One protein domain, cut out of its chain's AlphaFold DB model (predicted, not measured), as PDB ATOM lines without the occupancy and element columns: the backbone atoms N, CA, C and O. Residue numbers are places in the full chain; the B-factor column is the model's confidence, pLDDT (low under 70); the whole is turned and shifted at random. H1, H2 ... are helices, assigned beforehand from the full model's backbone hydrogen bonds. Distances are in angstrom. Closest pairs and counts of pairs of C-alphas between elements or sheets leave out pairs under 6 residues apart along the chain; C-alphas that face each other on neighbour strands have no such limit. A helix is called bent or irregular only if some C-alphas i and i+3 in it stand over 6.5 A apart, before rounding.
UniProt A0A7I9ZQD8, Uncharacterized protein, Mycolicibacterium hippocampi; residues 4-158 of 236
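What this domain is: This is residues 4 to 158 of the 236 residues of an uncharacterized protein of Mycolicibacterium hippocampi (UniProt A0A7I9ZQD8). Three long helices fold back and forth in a flat, open zigzag: H1 and H2a make one long hairpin joined at one end, and at the other end of the bent H2 the chain turns again into H3. H3 packs on H2b near this second turn and then runs away from the rest, so that its residues 133 to 158 stick out as a long arm. The printed part has 155 residues with three named helices, in the order H1, H2, H3, and no named strand; the class is all helix. The whole is extended, with a radius of gyration of the C-alphas of 26.0 A and spans of 84 by 53 by 18 A.

Where its parts are: H1 takes residues 4 to 46 and is 63.3 A long from first to last C-alpha, beginning with C-alpha 4 at (79.337, 75.358, 142.420). H2, residues 52 to 103, was assigned as one helix by its hydrogen bonds but is bent, with C-alphas 84 and 87 7.2 A apart. Its arm H2a, residues 52 to 84, is 48.0 A long and begins at C-alpha 52, (109.625, 121.542, 178.382). Its arm H2b, residues 87 to 103, is 24.3 A long. H3, residues 111 to 158, is 69.8 A long and ends at C-alpha 158, (113.786, 132.613, 135.162).

How they stand to each other: H1 and H2a form a helical hairpin and touch, at a shallow tilt of 27 degrees, opposite ways. Their closest C-alphas are those of Ile 44 and Ala 54, 5.9 A apart; H1 touches H2a with residues 30 to 44 alone, and H2a touches H1 with residues 54 to 68 alone. The lines of H2a and H2b stand at a steep tilt of 45 degrees. H2b and H3 form the second helical hairpin and touch, opposite ways, at a shallow tilt of 33 degrees, only just short of steep. Their closest C-alphas are those of Val 91 and Trp 125, 6.5 A apart, and H3 takes part with residues 114 to 129 alone. H1 is apart from H2b and from H3, and H2a is apart from H3. Every O i to N i+4 pair is within hydrogen-bond range in H2a, H2b and H3; in H1 it is 38 of 39.

The domain as a whole: The two C-alphas farthest apart, those of Thr 50 and Glu 108, are 84.1 A apart. Residues 13 to 25 of H1, 76 to 83 of H2a and 133 to 158 of H3 stand free. The printed part has no cut; the link from H1 to H2 is tight, with 5 residues, and the one from H2 to H3 is short, with 7. The mean pLDDT of the printed part is 76.1, and 44 residues are under 70, among them residues 4 to 30 and 71 to 78.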
ATOM      1  N   GLU A   4      78.801  74.182 143.105       54.44
ATOM      2  CA  GLU A   4      79.337  75.358 142.420       54.44
ATOM      3  C   GLU A   4      78.555  76.649 142.726       54.44
ATOM      4  O   GLU A   4      79.145  77.725 142.778       54.44
ATOM      5  N   VAL A   5      77.241  76.559 142.980       53.50
ATOM      6  CA  VAL A   5      76.417  77.719 143.380       53.50
ATOM      7  C   VAL A   5      76.801  78.175 144.787       53.50
ATOM      8  O   VAL A   5      76.880  79.370 145.055       53.50
ATOM      9  N   VAL A   6      77.103  77.225 145.672       61.22
ATOM     10  CA  VAL A   6      77.550  77.513 147.040       61.22
ATOM     11  C   VAL A   6      78.916  78.204 147.021       61.22
ATOM     12  O   VAL A   6      79.095  79.215 147.695       61.22
ATOM     13  N   VAL A   7      79.851  77.734 146.188       60.16
ATOM     14  CA  VAL A   7      81.180  78.354 146.034       60.16
ATOM     15  C   VAL A   7      81.082  79.780 145.481       60.16
ATOM     16  O   VAL A   7      81.751  80.678 145.992       60.16
ATOM     17  N   ALA A   8      80.217  80.024 144.492       49.91
ATOM     18  CA  ALA A   8      80.009  81.361 143.934       49.91
ATOM     19  C   ALA A   8      79.429  82.347 144.968       49.91
ATOM     20  O   ALA A   8      79.890  83.485 145.064       49.91
ATOM     21  N   ILE A   9      78.467  81.905 145.784       58.91
ATOM     22  CA  ILE A   9      77.890  82.720 146.864       58.91
ATOM     23  C   ILE A   9      78.949  83.034 147.927       58.91
ATOM     24  O   ILE A   9      79.080  84.188 148.330       58.91
ATOM     25  N   ILE A  10      79.755  82.047 148.331       65.06
ATOM     26  CA  ILE A  10      80.845  82.245 149.300       65.06
ATOM     27  C   ILE A  10      81.872  83.256 148.771       65.06
ATOM     28  O   ILE A  10      82.306  84.127 149.523       65.06
ATOM     29  N   ALA A  11      82.223  83.195 147.485       55.56
ATOM     30  CA  ALA A  11      83.160  84.136 146.874       55.56
ATOM     31  C   ALA A  11      82.625  85.581 146.890       55.56
ATOM     32  O   ALA A  11      83.342  86.504 147.282       55.56
ATOM     33  N   VAL A  12      81.352  85.782 146.531       49.31
ATOM     34  CA  VAL A  12      80.705  87.106 146.572       49.31
ATOM     35  C   VAL A  12      80.606  87.624 148.009       49.31
ATOM     36  O   VAL A  12      80.967  88.771 148.277       49.31
ATOM     37  N   CYS A  13      80.191  86.775 148.953       55.38
ATOM     38  CA  CYS A  13      80.148  87.126 150.370       55.38
ATOM     39  C   CYS A  13      81.537  87.488 150.908       55.38
ATOM     40  O   CYS A  13      81.642  88.453 151.657       55.38
ATOM     41  N   GLY A  14      82.595  86.786 150.494       56.69
ATOM     42  CA  GLY A  14      83.973  87.061 150.907       56.69
ATOM     43  C   GLY A  14      84.480  88.435 150.464       56.69
ATOM     44  O   GLY A  14      85.092  89.152 151.258       56.69
ATOM     45  N   VAL A  15      84.170  88.855 149.233       54.50
ATOM     46  CA  VAL A  15      84.535  90.194 148.735       54.50
ATOM     47  C   VAL A  15      83.804  91.285 149.520       54.50
ATOM     48  O   VAL A  15      84.429  92.257 149.943       54.50
ATOM     49  N   VAL A  16      82.506  91.107 149.783       57.62
ATOM     50  CA  VAL A  16      81.715  92.055 150.587       57.62
ATOM     51  C   VAL A  16      82.224  92.112 152.032       57.62
ATOM     52  O   VAL A  16      82.433  93.202 152.562       57.62
ATOM     53  N   LEU A  17      82.502  90.962 152.653       57.97
ATOM     54  CA  LEU A  17      83.060  90.877 154.008       57.97
ATOM     55  C   LEU A  17      84.412  91.574 154.109       57.97
ATOM     56  O   LEU A  17      84.645  92.295 155.072       57.97
ATOM     57  N   THR A  18      85.276  91.413 153.106       51.34
ATOM     58  CA  THR A  18      86.582  92.085 153.076       51.34
ATOM     59  C   THR A  18      86.403  93.603 153.115       51.34
ATOM     60  O   THR A  18      87.013  94.266 153.948       51.34
ATOM     61  N   GLN A  19      85.493  94.156 152.304       58.84
ATOM     62  CA  GLN A  19      85.204  95.596 152.297       58.84
ATOM     63  C   GLN A  19      84.625  96.083 153.637       58.84
ATOM     64  O   GLN A  19      85.041  97.123 154.153       58.84
ATOM     65  N   VAL A  20      83.709  95.318 154.241       60.03
ATOM     66  CA  VAL A  20      83.095  95.648 155.539       60.03
ATOM     67  C   VAL A  20      84.117  95.592 156.675       60.03
ATOM     68  O   VAL A  20      84.163  96.502 157.501       60.03
ATOM     69  N   VAL A  21      84.974  94.569 156.707       59.78
ATOM     70  CA  VAL A  21      86.031  94.412 157.717       59.78
ATOM     71  C   VAL A  21      87.084  95.508 157.566       59.78
ATOM     72  O   VAL A  21      87.451  96.137 158.557       59.78
ATOM     73  N   THR A  22      87.522  95.820 156.342       57.38
ATOM     74  CA  THR A  22      88.444  96.938 156.089       57.38
ATOM     75  C   THR A  22      87.844  98.273 156.539       57.38
ATOM     76  O   THR A  22      88.530  99.074 157.179       57.38
ATOM     77  N   TYR A  23      86.554  98.508 156.278       61.28
ATOM     78  CA  TYR A  23      85.847  99.692 156.766       61.28
ATOM     79  C   TYR A  23      85.760  99.732 158.301       61.28
ATOM     80  O   TYR A  23      86.021 100.775 158.908       61.28
ATOM     81  N   ALA A  24      85.444  98.603 158.941       56.19
ATOM     82  CA  ALA A  24      85.320  98.489 160.392       56.19
ATOM     83  C   ALA A  24      86.658  98.722 161.117       56.19
ATOM     84  O   ALA A  24      86.712  99.530 162.046       56.19
ATOM     85  N   ILE A  25      87.748  98.106 160.644       61.16
ATOM     86  CA  ILE A  25      89.108  98.300 161.184       61.16
ATOM     87  C   ILE A  25      89.554  99.757 161.003       61.16
ATOM     88  O   ILE A  25      90.114 100.371 161.913       61.16
ATOM     89  N   SER A  26      89.266 100.353 159.841       55.97
ATOM     90  CA  SER A  26      89.578 101.761 159.580       55.97
ATOM     91  C   SER A  26      88.863 102.704 160.556       55.97
ATOM     92  O   SER A  26      89.466 103.680 161.011       55.97
ATOM     93  N   ARG A  27      87.614 102.386 160.925       64.81
ATOM     94  CA  ARG A  27      86.813 103.145 161.895       64.81
ATOM     95  C   ARG A  27      87.329 102.996 163.330       64.81
ATOM     96  O   ARG A  27      87.425 104.003 164.024       64.81
ATOM     97  N   GLN A  28      87.696 101.787 163.761       64.06
ATOM     98  CA  GLN A  28      88.261 101.556 165.102       64.06
ATOM     99  C   GLN A  28      89.572 102.323 165.302       64.06
ATOM    100  O   GLN A  28      89.675 103.136 166.215       64.06
ATOM    101  N   ASN A  29      90.499 102.208 164.350       66.38
ATOM    102  CA  ASN A  29      91.774 102.928 164.383       66.38
ATOM    103  C   ASN A  29      91.628 104.464 164.385       66.38
ATOM    104  O   ASN A  29      92.595 105.163 164.681       66.38
ATOM    105  N   ALA A  30      90.485 105.011 163.959       61.91
ATOM    106  CA  ALA A  30      90.212 106.448 164.017       61.91
ATOM    107  C   ALA A  30      89.663 106.868 165.389       61.91
ATOM    108  O   ALA A  30      90.041 107.920 165.902       61.91
ATOM    109  N   ASN A  31      88.817 106.034 165.997       71.38
ATOM    110  CA  ASN A  31      88.300 106.262 167.344       71.38
ATOM    111  C   ASN A  31      89.415 106.199 168.395       71.38
ATOM    112  O   ASN A  31      89.480 107.081 169.244       71.38
ATOM    113  N   ASP A  32      90.330 105.234 168.285       71.31
ATOM    114  CA  ASP A  32      91.460 105.099 169.215       71.31
ATOM    115  C   ASP A  32      92.415 106.299 169.130       71.31
ATOM    116  O   ASP A  32      92.937 106.773 170.139       71.31
ATOM    117  N   LEU A  33      92.603 106.849 167.924       70.38
ATOM    118  CA  LEU A  33      93.440 108.030 167.706       70.38
ATOM    119  C   LEU A  33      92.808 109.295 168.310       70.38
ATOM    120  O   LEU A  33      93.515 110.093 168.919       70.38
ATOM    121  N   ARG A  34      91.483 109.464 168.178       70.56
ATOM    122  CA  ARG A  34      90.743 110.569 168.815       70.56
ATOM    123  C   ARG A  34      90.776 110.450 170.340       70.56
ATOM    124  O   ARG A  34      91.086 111.429 171.006       70.56
ATOM    125  N   ALA A  35      90.569 109.245 170.872       75.31
ATOM    126  CA  ALA A  35      90.636 108.986 172.309       75.31
ATOM    127  C   ALA A  35      92.029 109.273 172.901       75.31
ATOM    128  O   ALA A  35      92.129 109.825 173.996       75.31
ATOM    129  N   ASN A  36      93.109 108.949 172.178       73.44
ATOM    130  CA  ASN A  36      94.466 109.304 172.602       73.44
ATOM    131  C   ASN A  36      94.717 110.818 172.568       73.44
ATOM    132  O   ASN A  36      95.308 111.337 173.510       73.44
ATOM    133  N   ILE A  37      94.248 111.532 171.538       70.44
ATOM    134  CA  ILE A  37      94.398 112.997 171.462       70.44
ATOM    135  C   ILE A  37      93.642 113.683 172.604       70.44
ATOM    136  O   ILE A  37      94.218 114.541 173.267       70.44
ATOM    137  N   ASP A  38      92.401 113.280 172.887       74.50
ATOM    138  CA  ASP A  38      91.620 113.843 173.997       74.50
ATOM    139  C   ASP A  38      92.323 113.624 175.345       74.50
ATOM    140  O   ASP A  38      92.389 114.525 176.183       74.50
ATOM    141  N   ARG A  39      92.922 112.442 175.534       79.31
ATOM    142  CA  ARG A  39      93.713 112.118 176.725       79.31
ATOM    143  C   ARG A  39      94.978 112.969 176.835       79.31
ATOM    144  O   ARG A  39      95.300 113.438 177.920       79.31
ATOM    145  N   GLU A  40      95.703 113.164 175.737       71.75
ATOM    146  CA  GLU A  40      96.919 113.984 175.713       71.75
ATOM    147  C   GLU A  40      96.612 115.471 175.951       71.75
ATOM    148  O   GLU A  40      97.354 116.134 176.673       71.75
ATOM    149  N   VAL A  41      95.494 115.984 175.429       71.44
ATOM    150  CA  VAL A  41      95.017 117.355 175.684       71.44
ATOM    151  C   VAL A  41      94.651 117.557 177.159       71.44
ATOM    152  O   VAL A  41      95.022 118.576 177.744       71.44
ATOM    153  N   ASP A  42      93.996 116.580 177.793       79.69
ATOM    154  CA  ASP A  42      93.699 116.614 179.234       79.69
ATOM    155  C   ASP A  42      94.980 116.587 180.096       79.69
ATOM    156  O   ASP A  42      95.066 117.273 181.115       79.69
ATOM    157  N   ILE A  43      96.019 115.859 179.667       73.31
ATOM    158  CA  ILE A  43      97.332 115.853 180.336       73.31
ATOM    159  C   ILE A  43      98.033 117.213 180.189       73.31
ATOM    160  O   ILE A  43      98.562 117.724 181.176       73.31
ATOM    161  N   ILE A  44      98.001 117.835 179.002       67.25
ATOM    162  CA  ILE A  44      98.550 119.188 178.787       67.25
ATOM    163  C   ILE A  44      97.857 120.205 179.700       67.25
ATOM    164  O   ILE A  44      98.534 121.028 180.311       67.25
ATOM    165  N   GLY A  45      96.531 120.114 179.857       69.25
ATOM    166  CA  GLY A  45      95.763 120.989 180.748       69.25
ATOM    167  C   GLY A  45      96.145 120.881 182.231       69.25
ATOM    168  O   GLY A  45      95.862 121.797 183.003       69.25
ATOM    169  N   LYS A  46      96.809 119.789 182.632       78.12
ATOM    170  CA  LYS A  46      97.273 119.528 184.007       78.12
ATOM    171  C   LYS A  46      98.753 119.861 184.228       78.12
ATOM    172  O   LYS A  46      99.200 119.876 185.373       78.12
ATOM    173  N   LEU A  47      99.515 120.121 183.166       71.88
ATOM    174  CA  LEU A  47     100.939 120.459 183.226       71.88
ATOM    175  C   LEU A  47     101.152 121.978 183.303       71.88
ATOM    176  O   LEU A  47     100.342 122.765 182.817       71.88
ATOM    177  N   GLN A  48     102.277 122.418 183.882       64.81
ATOM    178  CA  GLN A  48     102.653 123.832 183.815       64.81
ATOM    179  C   GLN A  48     102.951 124.222 182.352       64.81
ATOM    180  O   GLN A  48     103.813 123.592 181.725       64.81
ATOM    181  N   PRO A  49     102.314 125.282 181.819       66.25
ATOM    182  CA  PRO A  49     102.360 125.632 180.393       66.25
ATOM    183  C   PRO A  49     103.752 126.047 179.891       66.25
ATOM    184  O   PRO A  49     104.005 126.072 178.691       66.25
ATOM    185  N   THR A  50     104.680 126.361 180.793       72.06
ATOM    186  CA  THR A  50     106.062 126.738 180.465       72.06
ATOM    187  C   THR A  50     107.058 125.582 180.550       72.06
ATOM    188  O   THR A  50     108.220 125.779 180.195       72.06
ATOM    189  N   SER A  51     106.634 124.395 180.998       77.88
ATOM    190  CA  SER A  51     107.512 123.227 181.111       77.88
ATOM    191  C   SER A  51     107.914 122.677 179.735       77.88
ATOM    192  O   SER A  51     107.128 122.678 178.783       77.88
ATOM    193  N   ASP A  52     109.144 122.172 179.620       77.00
ATOM    194  CA  ASP A  52     109.625 121.542 178.382       77.00
ATOM    195  C   ASP A  52     108.852 120.255 178.041       77.00
ATOM    196  O   ASP A  52     108.755 119.874 176.873       77.00
ATOM    197  N   GLU A  53     108.257 119.608 179.046       69.62
ATOM    198  CA  GLU A  53     107.368 118.457 178.880       69.62
ATOM    199  C   GLU A  53     106.041 118.855 178.225       69.62
ATOM    200  O   GLU A  53     105.632 118.208 177.259       69.62
ATOM    201  N   ALA A  54     105.427 119.965 178.655       65.62
ATOM    202  CA  ALA A  54     104.225 120.501 178.018       65.62
ATOM    203  C   ALA A  54     104.478 120.863 176.545       65.62
ATOM    204  O   ALA A  54     103.684 120.494 175.684       65.62
ATOM    205  N   LYS A  55     105.624 121.482 176.220       73.50
ATOM    206  CA  LYS A  55     105.984 121.829 174.828       73.50
ATOM    207  C   LYS A  55     106.203 120.607 173.934       73.50
ATOM    208  O   LYS A  55     105.796 120.610 172.771       73.50
ATOM    209  N   LYS A  56     106.857 119.556 174.446       74.69
ATOM    210  CA  LYS A  56     107.052 118.299 173.700       74.69
ATOM    211  C   LYS A  56     105.722 117.595 173.445       74.69
ATOM    212  O   LYS A  56     105.506 117.096 172.341       74.69
ATOM    213  N   LEU A  57     104.841 117.583 174.443       72.19
ATOM    214  CA  LEU A  57     103.522 116.973 174.332       72.19
ATOM    215  C   LEU A  57     102.618 117.769 173.378       72.19
ATOM    216  O   LEU A  57     101.972 117.179 172.521       72.19
ATOM    217  N   GLU A  58     102.660 119.100 173.418       69.38
ATOM    218  CA  GLU A  58     101.938 119.973 172.485       69.38
ATOM    219  C   GLU A  58     102.389 119.764 171.029       69.38
ATOM    220  O   GLU A  58     101.562 119.654 170.119       69.38
ATOM    221  N   ALA A  59     103.697 119.627 170.790       75.25
ATOM    222  CA  ALA A  59     104.222 119.295 169.466       75.25
ATOM    223  C   ALA A  59     103.744 117.912 168.982       75.25
ATOM    224  O   ALA A  59     103.432 117.745 167.799       75.25
ATOM    225  N   HIS A  60     103.652 116.933 169.891       75.69
ATOM    226  CA  HIS A  60     103.139 115.597 169.591       75.69
ATOM    227  C   HIS A  60     101.646 115.622 169.241       75.69
ATOM    228  O   HIS A  60     101.262 115.129 168.180       75.69
ATOM    229  N   VAL A  61     100.824 116.285 170.059       71.50
ATOM    230  CA  VAL A  61      99.385 116.473 169.822       71.50
ATOM    231  C   VAL A  61      99.147 117.170 168.485       71.50
ATOM    232  O   VAL A  61      98.334 116.713 167.682       71.50
ATOM    233  N   ARG A  62      99.913 118.221 168.169       72.75
ATOM    234  CA  ARG A  62      99.800 118.939 166.890       72.75
ATOM    235  C   ARG A  62     100.131 118.047 165.690       72.75
ATOM    236  O   ARG A  62      99.444 118.113 164.670       72.75
ATOM    237  N   ALA A  63     101.141 117.185 165.810       74.75
ATOM    238  CA  ALA A  63     101.482 116.205 164.780       74.75
ATOM    239  C   ALA A  63     100.404 115.111 164.634       74.75
ATOM    240  O   ALA A  63     100.079 114.711 163.513       74.75
ATOM    241  N   SER A  64      99.824 114.649 165.743       66.88
ATOM    242  CA  SER A  64      98.744 113.656 165.769       66.88
ATOM    243  C   SER A  64      97.441 114.201 165.179       66.88
ATOM    244  O   SER A  64      96.832 113.531 164.345       66.88
ATOM    245  N   ILE A  65      97.068 115.447 165.493       70.88
ATOM    246  CA  ILE A  65      95.944 116.163 164.866       70.88
ATOM    247  C   ILE A  65      96.184 116.328 163.361       70.88
ATOM    248  O   ILE A  65      95.293 116.044 162.563       70.88
ATOM    249  N   GLY A  66      97.399 116.711 162.950       69.50
ATOM    250  CA  GLY A  66      97.758 116.813 161.534       69.50
ATOM    251  C   GLY A  66      97.597 115.487 160.780       69.50
ATOM    252  O   GLY A  66      97.037 115.457 159.685       69.50
ATOM    253  N   LYS A  67      98.013 114.365 161.385       73.56
ATOM    254  CA  LYS A  67      97.778 113.022 160.827       73.56
ATOM    255  C   LYS A  67      96.291 112.675 160.747       73.56
ATOM    256  O   LYS A  67      95.891 111.998 159.803       73.56
ATOM    257  N   LEU A  68      95.489 113.116 161.715       72.00
ATOM    258  CA  LEU A  68      94.053 112.845 161.769       72.00
ATOM    259  C   LEU A  68      93.303 113.598 160.664       72.00
ATOM    260  O   LEU A  68      92.553 112.974 159.922       72.00
ATOM    261  N   ILE A  69      93.605 114.886 160.473       70.62
ATOM    262  CA  ILE A  69      93.061 115.707 159.380       70.62
ATOM    263  C   ILE A  69      93.421 115.099 158.023       70.62
ATOM    264  O   ILE A  69      92.547 114.843 157.201       70.62
ATOM    265  N   HIS A  70      94.699 114.780 157.807       70.12
ATOM    266  CA  HIS A  70      95.144 114.227 156.529       70.12
ATOM    267  C   HIS A  70      94.563 112.827 156.248       70.12
ATOM    268  O   HIS A  70      94.401 112.416 155.096       70.12
ATOM    269  N   ARG A  71      94.237 112.068 157.301       68.75
ATOM    270  CA  ARG A  71      93.547 110.777 157.195       68.75
ATOM    271  C   ARG A  71      92.059 110.947 156.894       68.75
ATOM    272  O   ARG A  71      91.541 110.162 156.101       68.75
ATOM    273  N   ASP A  72      91.400 111.940 157.482       69.31
ATOM    274  CA  ASP A  72      90.003 112.269 157.189       69.31
ATOM    275  C   ASP A  72      89.855 112.761 155.734       69.31
ATOM    276  O   ASP A  72      89.005 112.238 155.014       69.31
ATOM    277  N   GLU A  73      90.771 113.604 155.238       65.62
ATOM    278  CA  GLU A  73      90.841 114.004 153.818       65.62
ATOM    279  C   GLU A  73      91.019 112.798 152.880       65.62
ATOM    280  O   GLU A  73      90.314 112.655 151.879       65.62
ATOM    281  N   ARG A  74      91.940 111.876 153.202       66.31
ATOM    282  CA  ARG A  74      92.111 110.642 152.415       66.31
ATOM    283  C   ARG A  74      90.878 109.749 152.460       66.31
ATOM    284  O   ARG A  74      90.600 109.059 151.482       66.31
ATOM    285  N   ARG A  75      90.166 109.703 153.587       67.44
ATOM    286  CA  ARG A  75      88.954 108.892 153.731       67.44
ATOM    287  C   ARG A  75      87.837 109.434 152.853       67.44
ATOM    288  O   ARG A  75      87.179 108.636 152.199       67.44
ATOM    289  N   GLU A  76      87.660 110.748 152.811       66.31
ATOM    290  CA  GLU A  76      86.697 111.401 151.924       66.31
ATOM    291  C   GLU A  76      87.017 111.095 150.453       66.31
ATOM    292  O   GLU A  76      86.166 110.580 149.732       66.31
ATOM    293  N   GLN A  77      88.288 111.222 150.055       67.00
ATOM    294  CA  GLN A  77      88.736 110.851 148.707       67.00
ATOM    295  C   GLN A  77      88.500 109.369 148.377       67.00
ATOM    296  O   GLN A  77      88.060 109.038 147.278       67.00
ATOM    297  N   LEU A  78      88.792 108.452 149.305       67.56
ATOM    298  CA  LEU A  78      88.565 107.021 149.091       67.56
ATOM    299  C   LEU A  78      87.077 106.685 148.989       67.56
ATOM    300  O   LEU A  78      86.704 105.864 148.156       67.56
ATOM    301  N   VAL A  79      86.233 107.306 149.817       71.25
ATOM    302  CA  VAL A  79      84.776 107.136 149.763       71.25
ATOM    303  C   VAL A  79      84.250 107.613 148.414       71.25
ATOM    304  O   VAL A  79      83.512 106.871 147.769       71.25
ATOM    305  N   ASP A  80      84.703 108.771 147.940       70.12
ATOM    306  CA  ASP A  80      84.337 109.285 146.622       70.12
ATOM    307  C   ASP A  80      84.782 108.349 145.501       70.12
ATOM    308  O   ASP A  80      83.990 108.046 144.611       70.12
ATOM    309  N   ILE A  81      86.008 107.821 145.551       70.75
ATOM    310  CA  ILE A  81      86.498 106.835 144.574       70.75
ATOM    311  C   ILE A  81      85.626 105.573 144.603       70.75
ATOM    312  O   ILE A  81      85.185 105.107 143.551       70.75
ATOM    313  N   ILE A  82      85.335 105.028 145.787       73.06
ATOM    314  CA  ILE A  82      84.519 103.817 145.935       73.06
ATOM    315  C   ILE A  82      83.118 104.048 145.371       73.06
ATOM    316  O   ILE A  82      82.679 103.261 144.539       73.06
ATOM    317  N   TRP A  83      82.434 105.129 145.747       73.81
ATOM    318  CA  TRP A  83      81.106 105.449 145.213       73.81
ATOM    319  C   TRP A  83      81.129 105.742 143.717       73.81
ATOM    320  O   TRP A  83      80.193 105.384 143.003       73.81
ATOM    321  N   THR A  84      82.217 106.335 143.231       75.88
ATOM    322  CA  THR A  84      82.415 106.603 141.810       75.88
ATOM    323  C   THR A  84      82.524 105.302 141.026       75.88
ATOM    324  O   THR A  84      81.884 105.204 139.989       75.88
ATOM    325  N   PHE A  85      83.253 104.285 141.491       77.12
ATOM    326  CA  PHE A  85      83.441 103.035 140.736       77.12
ATOM    327  C   PHE A  85      82.468 101.904 141.104       77.12
ATOM    328  O   PHE A  85      82.306 100.967 140.321       77.12
ATOM    329  N   ALA A  86      81.781 101.981 142.248       81.12
ATOM    330  CA  ALA A  86      80.861 100.949 142.731       81.12
ATOM    331  C   ALA A  86      79.782 100.531 141.709       81.12
ATOM    332  O   ALA A  86      79.581  99.325 141.551       81.12
ATOM    333  N   PRO A  87      79.134 101.446 140.954       83.06
ATOM    334  CA  PRO A  87      78.166 101.055 139.930       83.06
ATOM    335  C   PRO A  87      78.784 100.176 138.840       83.06
ATOM    336  O   PRO A  87      78.169  99.211 138.388       83.06
ATOM    337  N   LEU A  88      80.025 100.472 138.443       84.44
ATOM    338  CA  LEU A  88      80.723  99.731 137.399       84.44
ATOM    339  C   LEU A  88      81.101  98.326 137.874       84.44
ATOM    340  O   LEU A  88      80.940  97.370 137.116       84.44
ATOM    341  N   PHE A  89      81.510  98.178 139.136       84.06
ATOM    342  CA  PHE A  89      81.722  96.867 139.754       84.06
ATOM    343  C   PHE A  89      80.421  96.068 139.856       84.06
ATOM    344  O   PHE A  89      80.382  94.916 139.433       84.06
ATOM    345  N   LEU A  90      79.345  96.687 140.346       85.62
ATOM    346  CA  LEU A  90      78.058  96.021 140.545       85.62
ATOM    347  C   LEU A  90      77.469  95.500 139.227       85.62
ATOM    348  O   LEU A  90      77.085  94.334 139.139       85.62
ATOM    349  N   VAL A  91      77.466  96.328 138.179       85.69
ATOM    350  CA  VAL A  91      76.974  95.924 136.852       85.69
ATOM    351  C   VAL A  91      77.878  94.855 136.229       85.69
ATOM    352  O   VAL A  91      77.367  93.897 135.654       85.69
ATOM    353  N   SER A  92      79.205  94.955 136.390       86.88
ATOM    354  CA  SER A  92      80.144  93.910 135.942       86.88
ATOM    355  C   SER A  92      79.844  92.558 136.592       86.88
ATOM    356  O   SER A  92      79.776  91.540 135.904       86.88
ATOM    357  N   SER A  93      79.618  92.537 137.909       86.00
ATOM    358  CA  SER A  93      79.276  91.315 138.644       86.00
ATOM    359  C   SER A  93      77.936  90.728 138.198       86.00
ATOM    360  O   SER A  93      77.837  89.515 138.018       86.00
ATOM    361  N   MET A  94      76.924  91.569 137.958       85.38
ATOM    362  CA  MET A  94      75.634  91.127 137.416       85.38
ATOM    363  C   MET A  94      75.779  90.513 136.021       85.38
ATOM    364  O   MET A  94      75.236  89.438 135.773       85.38
ATOM    365  N   LEU A  95      76.542  91.153 135.129       89.62
ATOM    366  CA  LEU A  95      76.806  90.644 133.781       89.62
ATOM    367  C   LEU A  95      77.528  89.297 133.805       89.62
ATOM    368  O   LEU A  95      77.130  88.387 133.083       89.62
ATOM    369  N   LEU A  96      78.543  89.145 134.659       88.69
ATOM    370  CA  LEU A  96      79.250  87.874 134.835       88.69
ATOM    371  C   LEU A  96      78.323  86.779 135.373       88.69
ATOM    372  O   LEU A  96      78.339  85.664 134.855       88.69
ATOM    373  N   GLY A  97      77.483  87.095 136.363       86.12
ATOM    374  CA  GLY A  97      76.500  86.156 136.906       86.12
ATOM    375  C   GLY A  97      75.471  85.711 135.863       86.12
ATOM    376  O   GLY A  97      75.205  84.518 135.725       86.12
ATOM    377  N   LEU A  98      74.941  86.653 135.076       86.81
ATOM    378  CA  LEU A  98      74.021  86.377 133.968       86.81
ATOM    379  C   LEU A  98      74.679  85.543 132.866       86.81
ATOM    380  O   LEU A  98      74.074  84.595 132.372       86.81
ATOM    381  N   GLN A  99      75.919  85.864 132.498       88.81
ATOM    382  CA  GLN A  99      76.674  85.118 131.494       88.81
ATOM    383  C   GLN A  99      76.932  83.681 131.953       88.81
ATOM    384  O   GLN A  99      76.730  82.738 131.188       88.81
ATOM    385  N   TRP A 100      77.331  83.507 133.210       89.19
ATOM    386  CA  TRP A 100      77.531  82.194 133.810       89.19
ATOM    387  C   TRP A 100      76.228  81.389 133.870       89.19
ATOM    388  O   TRP A 100      76.213  80.207 133.528       89.19
ATOM    389  N   TRP A 101      75.108  82.029 134.225       85.56
ATOM    390  CA  TRP A 101      73.796  81.382 134.201       85.56
ATOM    391  C   TRP A 101      73.400  80.955 132.783       85.56
ATOM    392  O   TRP A 101      72.952  79.827 132.581       85.56
ATOM    393  N   ARG A 102      73.655  81.807 131.784       84.12
ATOM    394  CA  ARG A 102      73.417  81.517 130.364       84.12
ATOM    395  C   ARG A 102      74.205  80.301 129.874       84.12
ATOM    396  O   ARG A 102      73.664  79.495 129.122       84.12
ATOM    397  N   GLN A 103      75.445  80.135 130.335       87.75
ATOM    398  CA  GLN A 103      76.290  78.983 130.002       87.75
ATOM    399  C   GLN A 103      75.786  77.657 130.591       87.75
ATOM    400  O   GLN A 103      76.078  76.605 130.033       87.75
ATOM    401  N   ARG A 104      75.008  77.682 131.681       86.38
ATOM    402  CA  ARG A 104      74.464  76.471 132.329       86.38
ATOM    403  C   ARG A 104      73.200  75.905 131.689       86.38
ATOM    404  O   ARG A 104      72.685  74.901 132.173       86.38
ATOM    405  N   GLY A 105      72.713  76.524 130.618       83.19
ATOM    406  CA  GLY A 105      71.456  76.150 129.983       83.19
ATOM    407  C   GLY A 105      70.291  76.875 130.646       83.19
ATOM    408  O   GLY A 105      69.769  76.465 131.680       83.19
ATOM    409  N   VAL A 106      69.891  77.986 130.035       83.94
ATOM    410  CA  VAL A 106      68.679  78.713 130.419       83.94
ATOM    411  C   VAL A 106      67.487  78.033 129.735       83.94
ATOM    412  O   VAL A 106      67.567  77.794 128.529       83.94
ATOM    413  N   PRO A 107      66.391  77.726 130.457       85.38
ATOM    414  CA  PRO A 107      65.183  77.165 129.858       85.38
ATOM    415  C   PRO A 107      64.683  78.023 128.689       85.38
ATOM    416  O   PRO A 107      64.610  79.249 128.810       85.38
ATOM    417  N   GLU A 108      64.293  77.392 127.578       81.69
ATOM    418  CA  GLU A 108      63.908  78.086 126.334       81.69
ATOM    419  C   GLU A 108      62.798  79.126 126.541       81.69
ATOM    420  O   GLU A 108      62.823  80.190 125.928       81.69
ATOM    421  N   VAL A 109      61.883  78.871 127.482       84.12
ATOM    422  CA  VAL A 109      60.754  79.756 127.815       84.12
ATOM    423  C   VAL A 109      61.210  81.121 128.350       84.12
ATOM    424  O   VAL A 109      60.570  82.133 128.080       84.12
ATOM    425  N   ILE A 110      62.324  81.178 129.088       86.69
ATOM    426  CA  ILE A 110      62.848  82.425 129.679       86.69
ATOM    427  C   ILE A 110      64.086  82.962 128.947       86.69
ATOM    428  O   ILE A 110      64.514  84.088 129.209       86.69
ATOM    429  N   GLY A 111      64.641  82.193 128.006       84.06
ATOM    430  CA  GLY A 111      65.820  82.547 127.211       84.06
ATOM    431  C   GLY A 111      65.749  83.936 126.559       84.06
ATOM    432  O   GLY A 111      66.688  84.718 126.739       84.06
ATOM    433  N   PRO A 112      64.646  84.300 125.873       88.81
ATOM    434  CA  PRO A 112      64.499  85.623 125.267       88.81
ATOM    435  C   PRO A 112      64.544  86.760 126.297       88.81
ATOM    436  O   PRO A 112      65.221  87.764 126.080       88.81
ATOM    437  N   GLY A 113      63.888  86.586 127.449       86.75
ATOM    438  CA  GLY A 113      63.879  87.583 128.524       86.75
ATOM    439  C   GLY A 113      65.268  87.799 129.128       86.75
ATOM    440  O   GLY A 113      65.715  88.937 129.270       86.75
ATOM    441  N   VAL A 114      65.994  86.712 129.408       84.31
ATOM    442  CA  VAL A 114      67.375  86.772 129.921       84.31
ATOM    443  C   VAL A 114      68.312  87.445 128.914       84.31
ATOM    444  O   VAL A 114      69.166  88.238 129.311       84.31
ATOM    445  N   ALA A 115      68.137  87.188 127.614       85.50
ATOM    446  CA  ALA A 115      68.923  87.839 126.571       85.50
ATOM    447  C   ALA A 115      68.689  89.358 126.540       85.50
ATOM    448  O   ALA A 115      69.659  90.116 126.545       85.50
ATOM    449  N   VAL A 116      67.431  89.813 126.573       91.75
ATOM    450  CA  VAL A 116      67.095  91.250 126.604       91.75
ATOM    451  C   VAL A 116      67.720  91.935 127.821       91.75
ATOM    452  O   VAL A 116      68.359  92.977 127.674       91.75
ATOM    453  N   VAL A 117      67.609  91.328 129.008       89.56
ATOM    454  CA  VAL A 117      68.215  91.859 130.241       89.56
ATOM    455  C   VAL A 117      69.739  91.922 130.129       89.56
ATOM    456  O   VAL A 117      70.336  92.942 130.470       89.56
ATOM    457  N   TYR A 118      70.374  90.865 129.614       90.38
ATOM    458  CA  TYR A 118      71.823  90.816 129.434       90.38
ATOM    459  C   TYR A 118      72.320  91.912 128.485       90.38
ATOM    460  O   TYR A 118      73.216  92.673 128.848       90.38
ATOM    461  N   TYR A 119      71.734  92.033 127.291       92.00
ATOM    462  CA  TYR A 119      72.151  93.049 126.320       92.00
ATOM    463  C   TYR A 119      71.839  94.471 126.802       92.00
ATOM    464  O   TYR A 119      72.644  95.372 126.570       92.00
ATOM    465  N   GLY A 120      70.733  94.669 127.527       92.50
ATOM    466  CA  GLY A 120      70.414  95.945 128.170       92.50
ATOM    467  C   GLY A 120      71.455  96.348 129.218       92.50
ATOM    468  O   GLY A 120      71.993  97.456 129.162       92.50
ATOM    469  N   LEU A 121      71.807  95.434 130.130       89.50
ATOM    470  CA  LEU A 121      72.868  95.653 131.120       89.50
ATOM    471  C   LEU A 121      74.234  95.862 130.462       89.50
ATOM    472  O   LEU A 121      75.013  96.690 130.929       89.50
ATOM    473  N   PHE A 122      74.521  95.153 129.370       90.31
ATOM    474  CA  PHE A 122      75.778  95.290 128.642       90.31
ATOM    475  C   PHE A 122      75.889  96.663 127.973       90.31
ATOM    476  O   PHE A 122      76.901  97.342 128.132       90.31
ATOM    477  N   ALA A 123      74.836  97.121 127.291       93.25
ATOM    478  CA  ALA A 123      74.791  98.464 126.715       93.25
ATOM    479  C   ALA A 123      74.943  99.546 127.797       93.25
ATOM    480  O   ALA A 123      75.729 100.481 127.636       93.25
ATOM    481  N   PHE A 124      74.257  99.387 128.933       91.44
ATOM    482  CA  PHE A 124      74.400 100.283 130.081       91.44
ATOM    483  C   PHE A 124      75.833 100.300 130.636       91.44
ATOM    484  O   PHE A 124      76.387 101.370 130.897       91.44
ATOM    485  N   TRP A 125      76.466  99.132 130.758       93.06
ATOM    486  CA  TRP A 125      77.858  99.006 131.188       93.06
ATOM    487  C   TRP A 125      78.825  99.718 130.235       93.06
ATOM    488  O   TRP A 125      79.703 100.446 130.693       93.06
ATOM    489  N   VAL A 126      78.634  99.579 128.918       91.88
ATOM    490  CA  VAL A 126      79.449 100.273 127.906       91.88
ATOM    491  C   VAL A 126      79.306 101.793 128.030       91.88
ATOM    492  O   VAL A 126      80.310 102.506 128.002       91.88
ATOM    493  N   LEU A 127      78.084 102.301 128.222       93.38
ATOM    494  CA  LEU A 127      77.845 103.734 128.433       93.38
ATOM    495  C   LEU A 127      78.530 104.251 129.703       93.38
ATOM    496  O   LEU A 127      79.148 105.319 129.680       93.38
ATOM    497  N   LEU A 128      78.461 103.490 130.801       89.69
ATOM    498  CA  LEU A 128      79.188 103.809 132.029       89.69
ATOM    499  C   LEU A 128      80.698 103.839 131.780       89.69
ATOM    500  O   LEU A 128      81.339 104.841 132.088       89.69
ATOM    501  N   ALA A 129      81.261 102.791 131.178       87.38
ATOM    502  CA  ALA A 129      82.686 102.708 130.878       87.38
ATOM    503  C   ALA A 129      83.164 103.900 130.028       87.38
ATOM    504  O   ALA A 129      84.177 104.521 130.353       87.38
ATOM    505  N   LEU A 130      82.397 104.287 129.002       92.88
ATOM    506  CA  LEU A 130      82.702 105.443 128.161       92.88
ATOM    507  C   LEU A 130      82.676 106.757 128.956       92.88
ATOM    508  O   LEU A 130      83.573 107.591 128.810       92.88
ATOM    509  N   ARG A 131      81.685 106.932 129.841       89.38
ATOM    510  CA  ARG A 131      81.613 108.085 130.747       89.38
ATOM    511  C   ARG A 131      82.851 108.171 131.643       89.38
ATOM    512  O   ARG A 131      83.403 109.264 131.784       89.38
ATOM    513  N   TYR A 132      83.303 107.064 132.236       86.25
ATOM    514  CA  TYR A 132      84.509 107.069 133.076       86.25
ATOM    515  C   TYR A 132      85.773 107.335 132.267       86.25
ATOM    516  O   TYR A 132      86.625 108.102 132.708       86.25
ATOM    517  N   LEU A 133      85.886 106.767 131.065       87.50
ATOM    518  CA  LEU A 133      87.011 107.031 130.169       87.50
ATOM    519  C   LEU A 133      87.107 108.527 129.836       87.50
ATOM    520  O   LEU A 133      88.184 109.121 129.908       87.50
ATOM    521  N   TRP A 134      85.964 109.157 129.557       89.69
ATOM    522  CA  TRP A 134      85.871 110.595 129.326       89.69
ATOM    523  C   TRP A 134      86.266 111.422 130.557       89.69
ATOM    524  O   TRP A 134      87.026 112.386 130.440       89.69
ATOM    525  N   GLN A 135      85.792 111.051 131.752       84.62
ATOM    526  CA  GLN A 135      86.179 111.727 132.995       84.62
ATOM    527  C   GLN A 135      87.686 111.620 133.261       84.62
ATOM    528  O   GLN A 135      88.321 112.631 133.566       84.62
ATOM    529  N   SER A 136      88.271 110.439 133.069       81.88
ATOM    530  CA  SER A 136      89.714 110.215 133.194       81.88
ATOM    531  C   SER A 136      90.507 111.052 132.190       81.88
ATOM    532  O   SER A 136      91.465 111.724 132.571       81.88
ATOM    533  N   ALA A 137      90.078 111.103 130.925       82.62
ATOM    534  CA  ALA A 137      90.703 111.949 129.909       82.62
ATOM    535  C   ALA A 137      90.651 113.439 130.290       82.62
ATOM    536  O   ALA A 137      91.647 114.154 130.165       82.62
ATOM    537  N   ARG A 138      89.515 113.907 130.826       86.56
ATOM    538  CA  ARG A 138      89.354 115.287 131.307       86.56
ATOM    539  C   ARG A 138      90.271 115.596 132.494       86.56
ATOM    540  O   ARG A 138      90.850 116.682 132.535       86.56
ATOM    541  N   LEU A 139      90.424 114.658 133.430       78.62
ATOM    542  CA  LEU A 139      91.349 114.795 134.559       78.62
ATOM    543  C   LEU A 139      92.797 114.889 134.077       78.62
ATOM    544  O   LEU A 139      93.485 115.845 134.434       78.62
ATOM    545  N   ILE A 140      93.231 113.981 133.201       82.06
ATOM    546  CA  ILE A 140      94.576 114.006 132.606       82.06
ATOM    547  C   ILE A 140      94.824 115.335 131.883       82.06
ATOM    548  O   ILE A 140      95.857 115.969 132.092       82.06
ATOM    549  N   TYR A 141      93.857 115.804 131.091       88.12
ATOM    550  CA  TYR A 141      93.954 117.094 130.411       88.12
ATOM    551  C   TYR A 141      94.082 118.266 131.398       88.12
ATOM    552  O   TYR A 141      94.911 119.156 131.207       88.12
ATOM    553  N   SER A 142      93.296 118.268 132.481       80.50
ATOM    554  CA  SER A 142      93.379 119.308 133.513       80.50
ATOM    555  C   SER A 142      94.731 119.311 134.233       80.50
ATOM    556  O   SER A 142      95.328 120.375 134.394       80.50
ATOM    557  N   LEU A 143      95.265 118.133 134.570       81.06
ATOM    558  CA  LEU A 143      96.589 117.977 135.168       81.06
ATOM    559  C   LEU A 143      97.687 118.458 134.220       81.06
ATOM    560  O   LEU A 143      98.556 119.222 134.631       81.06
ATOM    561  N   ALA A 144      97.611 118.092 132.938       82.94
ATOM    562  CA  ALA A 144      98.539 118.573 131.921       82.94
ATOM    563  C   ALA A 144      98.492 120.104 131.793       82.94
ATOM    564  O   ALA A 144      99.535 120.754 131.722       82.94
ATOM    565  N   LYS A 145      97.296 120.706 131.833       86.12
ATOM    566  CA  LYS A 145      97.123 122.164 131.801       86.12
ATOM    567  C   LYS A 145      97.735 122.845 133.028       86.12
ATOM    568  O   LYS A 145      98.388 123.877 132.877       86.12
ATOM    569  N   ILE A 146      97.551 122.278 134.221       84.38
ATOM    570  CA  ILE A 146      98.158 122.778 135.464       84.38
ATOM    571  C   ILE A 146      99.684 122.686 135.378       84.38
ATOM    572  O   ILE A 146     100.369 123.681 135.614       84.38
ATOM    573  N   LEU A 147     100.218 121.532 134.968       85.25
ATOM    574  CA  LEU A 147     101.654 121.312 134.785       85.25
ATOM    575  C   LEU A 147     102.254 122.322 133.794       85.25
ATOM    576  O   LEU A 147     103.286 122.937 134.062       85.25
ATOM    577  N   PHE A 148     101.568 122.555 132.674       86.19
ATOM    578  CA  PHE A 148     101.973 123.551 131.686       86.19
ATOM    579  C   PHE A 148     101.924 124.978 132.253       86.19
ATOM    580  O   PHE A 148     102.813 125.790 131.986       86.19
ATOM    581  N   GLY A 149     100.928 125.279 133.090       84.81
ATOM    582  CA  GLY A 149     100.856 126.517 133.862       84.81
ATOM    583  C   GLY A 149     102.084 126.716 134.752       84.81
ATOM    584  O   GLY A 149     102.713 127.774 134.690       84.81
ATOM    585  N   TYR A 150     102.487 125.684 135.500       85.12
ATOM    586  CA  TYR A 150     103.704 125.703 136.317       85.12
ATOM    587  C   TYR A 150     104.972 125.897 135.482       85.12
ATOM    588  O   TYR A 150     105.811 126.718 135.852       85.12
ATOM    589  N   MET A 151     105.108 125.219 134.335       85.00
ATOM    590  CA  MET A 151     106.239 125.437 133.419       85.00
ATOM    591  C   MET A 151     106.301 126.880 132.904       85.00
ATOM    592  O   MET A 151     107.375 127.468 132.792       85.00
ATOM    593  N   ARG A 152     105.151 127.493 132.607       84.38
ATOM    594  CA  ARG A 152     105.100 128.887 132.151       84.38
ATOM    595  C   ARG A 152     105.474 129.864 133.272       84.38
ATOM    596  O   ARG A 152     106.170 130.854 133.030       84.38
ATOM    597  N   LEU A 153     105.049 129.574 134.500       81.69
ATOM    598  CA  LEU A 153     105.400 130.342 135.696       81.69
ATOM    599  C   LEU A 153     106.893 130.237 136.028       81.69
ATOM    600  O   LEU A 153     107.537 131.249 136.290       81.69
ATOM    601  N   SER A 154     107.481 129.044 135.945       81.00
ATOM    602  CA  SER A 154     108.920 128.874 136.167       81.00
ATOM    603  C   SER A 154     109.741 129.584 135.087       81.00
ATOM    604  O   SER A 154     110.720 130.264 135.396       81.00
ATOM    605  N   TRP A 155     109.307 129.530 133.826       84.62
ATOM    606  CA  TRP A 155     109.975 130.233 132.730       84.62
ATOM    607  C   TRP A 155     109.934 131.760 132.885       84.62
ATOM    608  O   TRP A 155     110.943 132.441 132.669       84.62
ATOM    609  N   THR A 156     108.792 132.314 133.303       82.31
ATOM    610  CA  THR A 156     108.665 133.756 133.588       82.31
ATOM    611  C   THR A 156     109.534 134.178 134.770       82.31
ATOM    612  O   THR A 156     110.244 135.178 134.657       82.31
ATOM    613  N   TRP A 157     109.591 133.377 135.838       80.50
ATOM    614  CA  TRP A 157     110.516 133.586 136.953       80.50
ATOM    615  C   TRP A 157     111.978 133.614 136.510       80.50
ATOM    616  O   TRP A 157     112.698 134.561 136.821       80.50
ATOM    617  N   VAL A 158     112.417 132.641 135.706       84.38
ATOM    618  CA  VAL A 158     113.786 132.613 135.162       84.38
ATOM    619  C   VAL A 158     114.085 133.873 134.346       84.38
ATOM    620  O   VAL A 158     115.184 134.428 134.433       84.38
TER     621      VAL A 158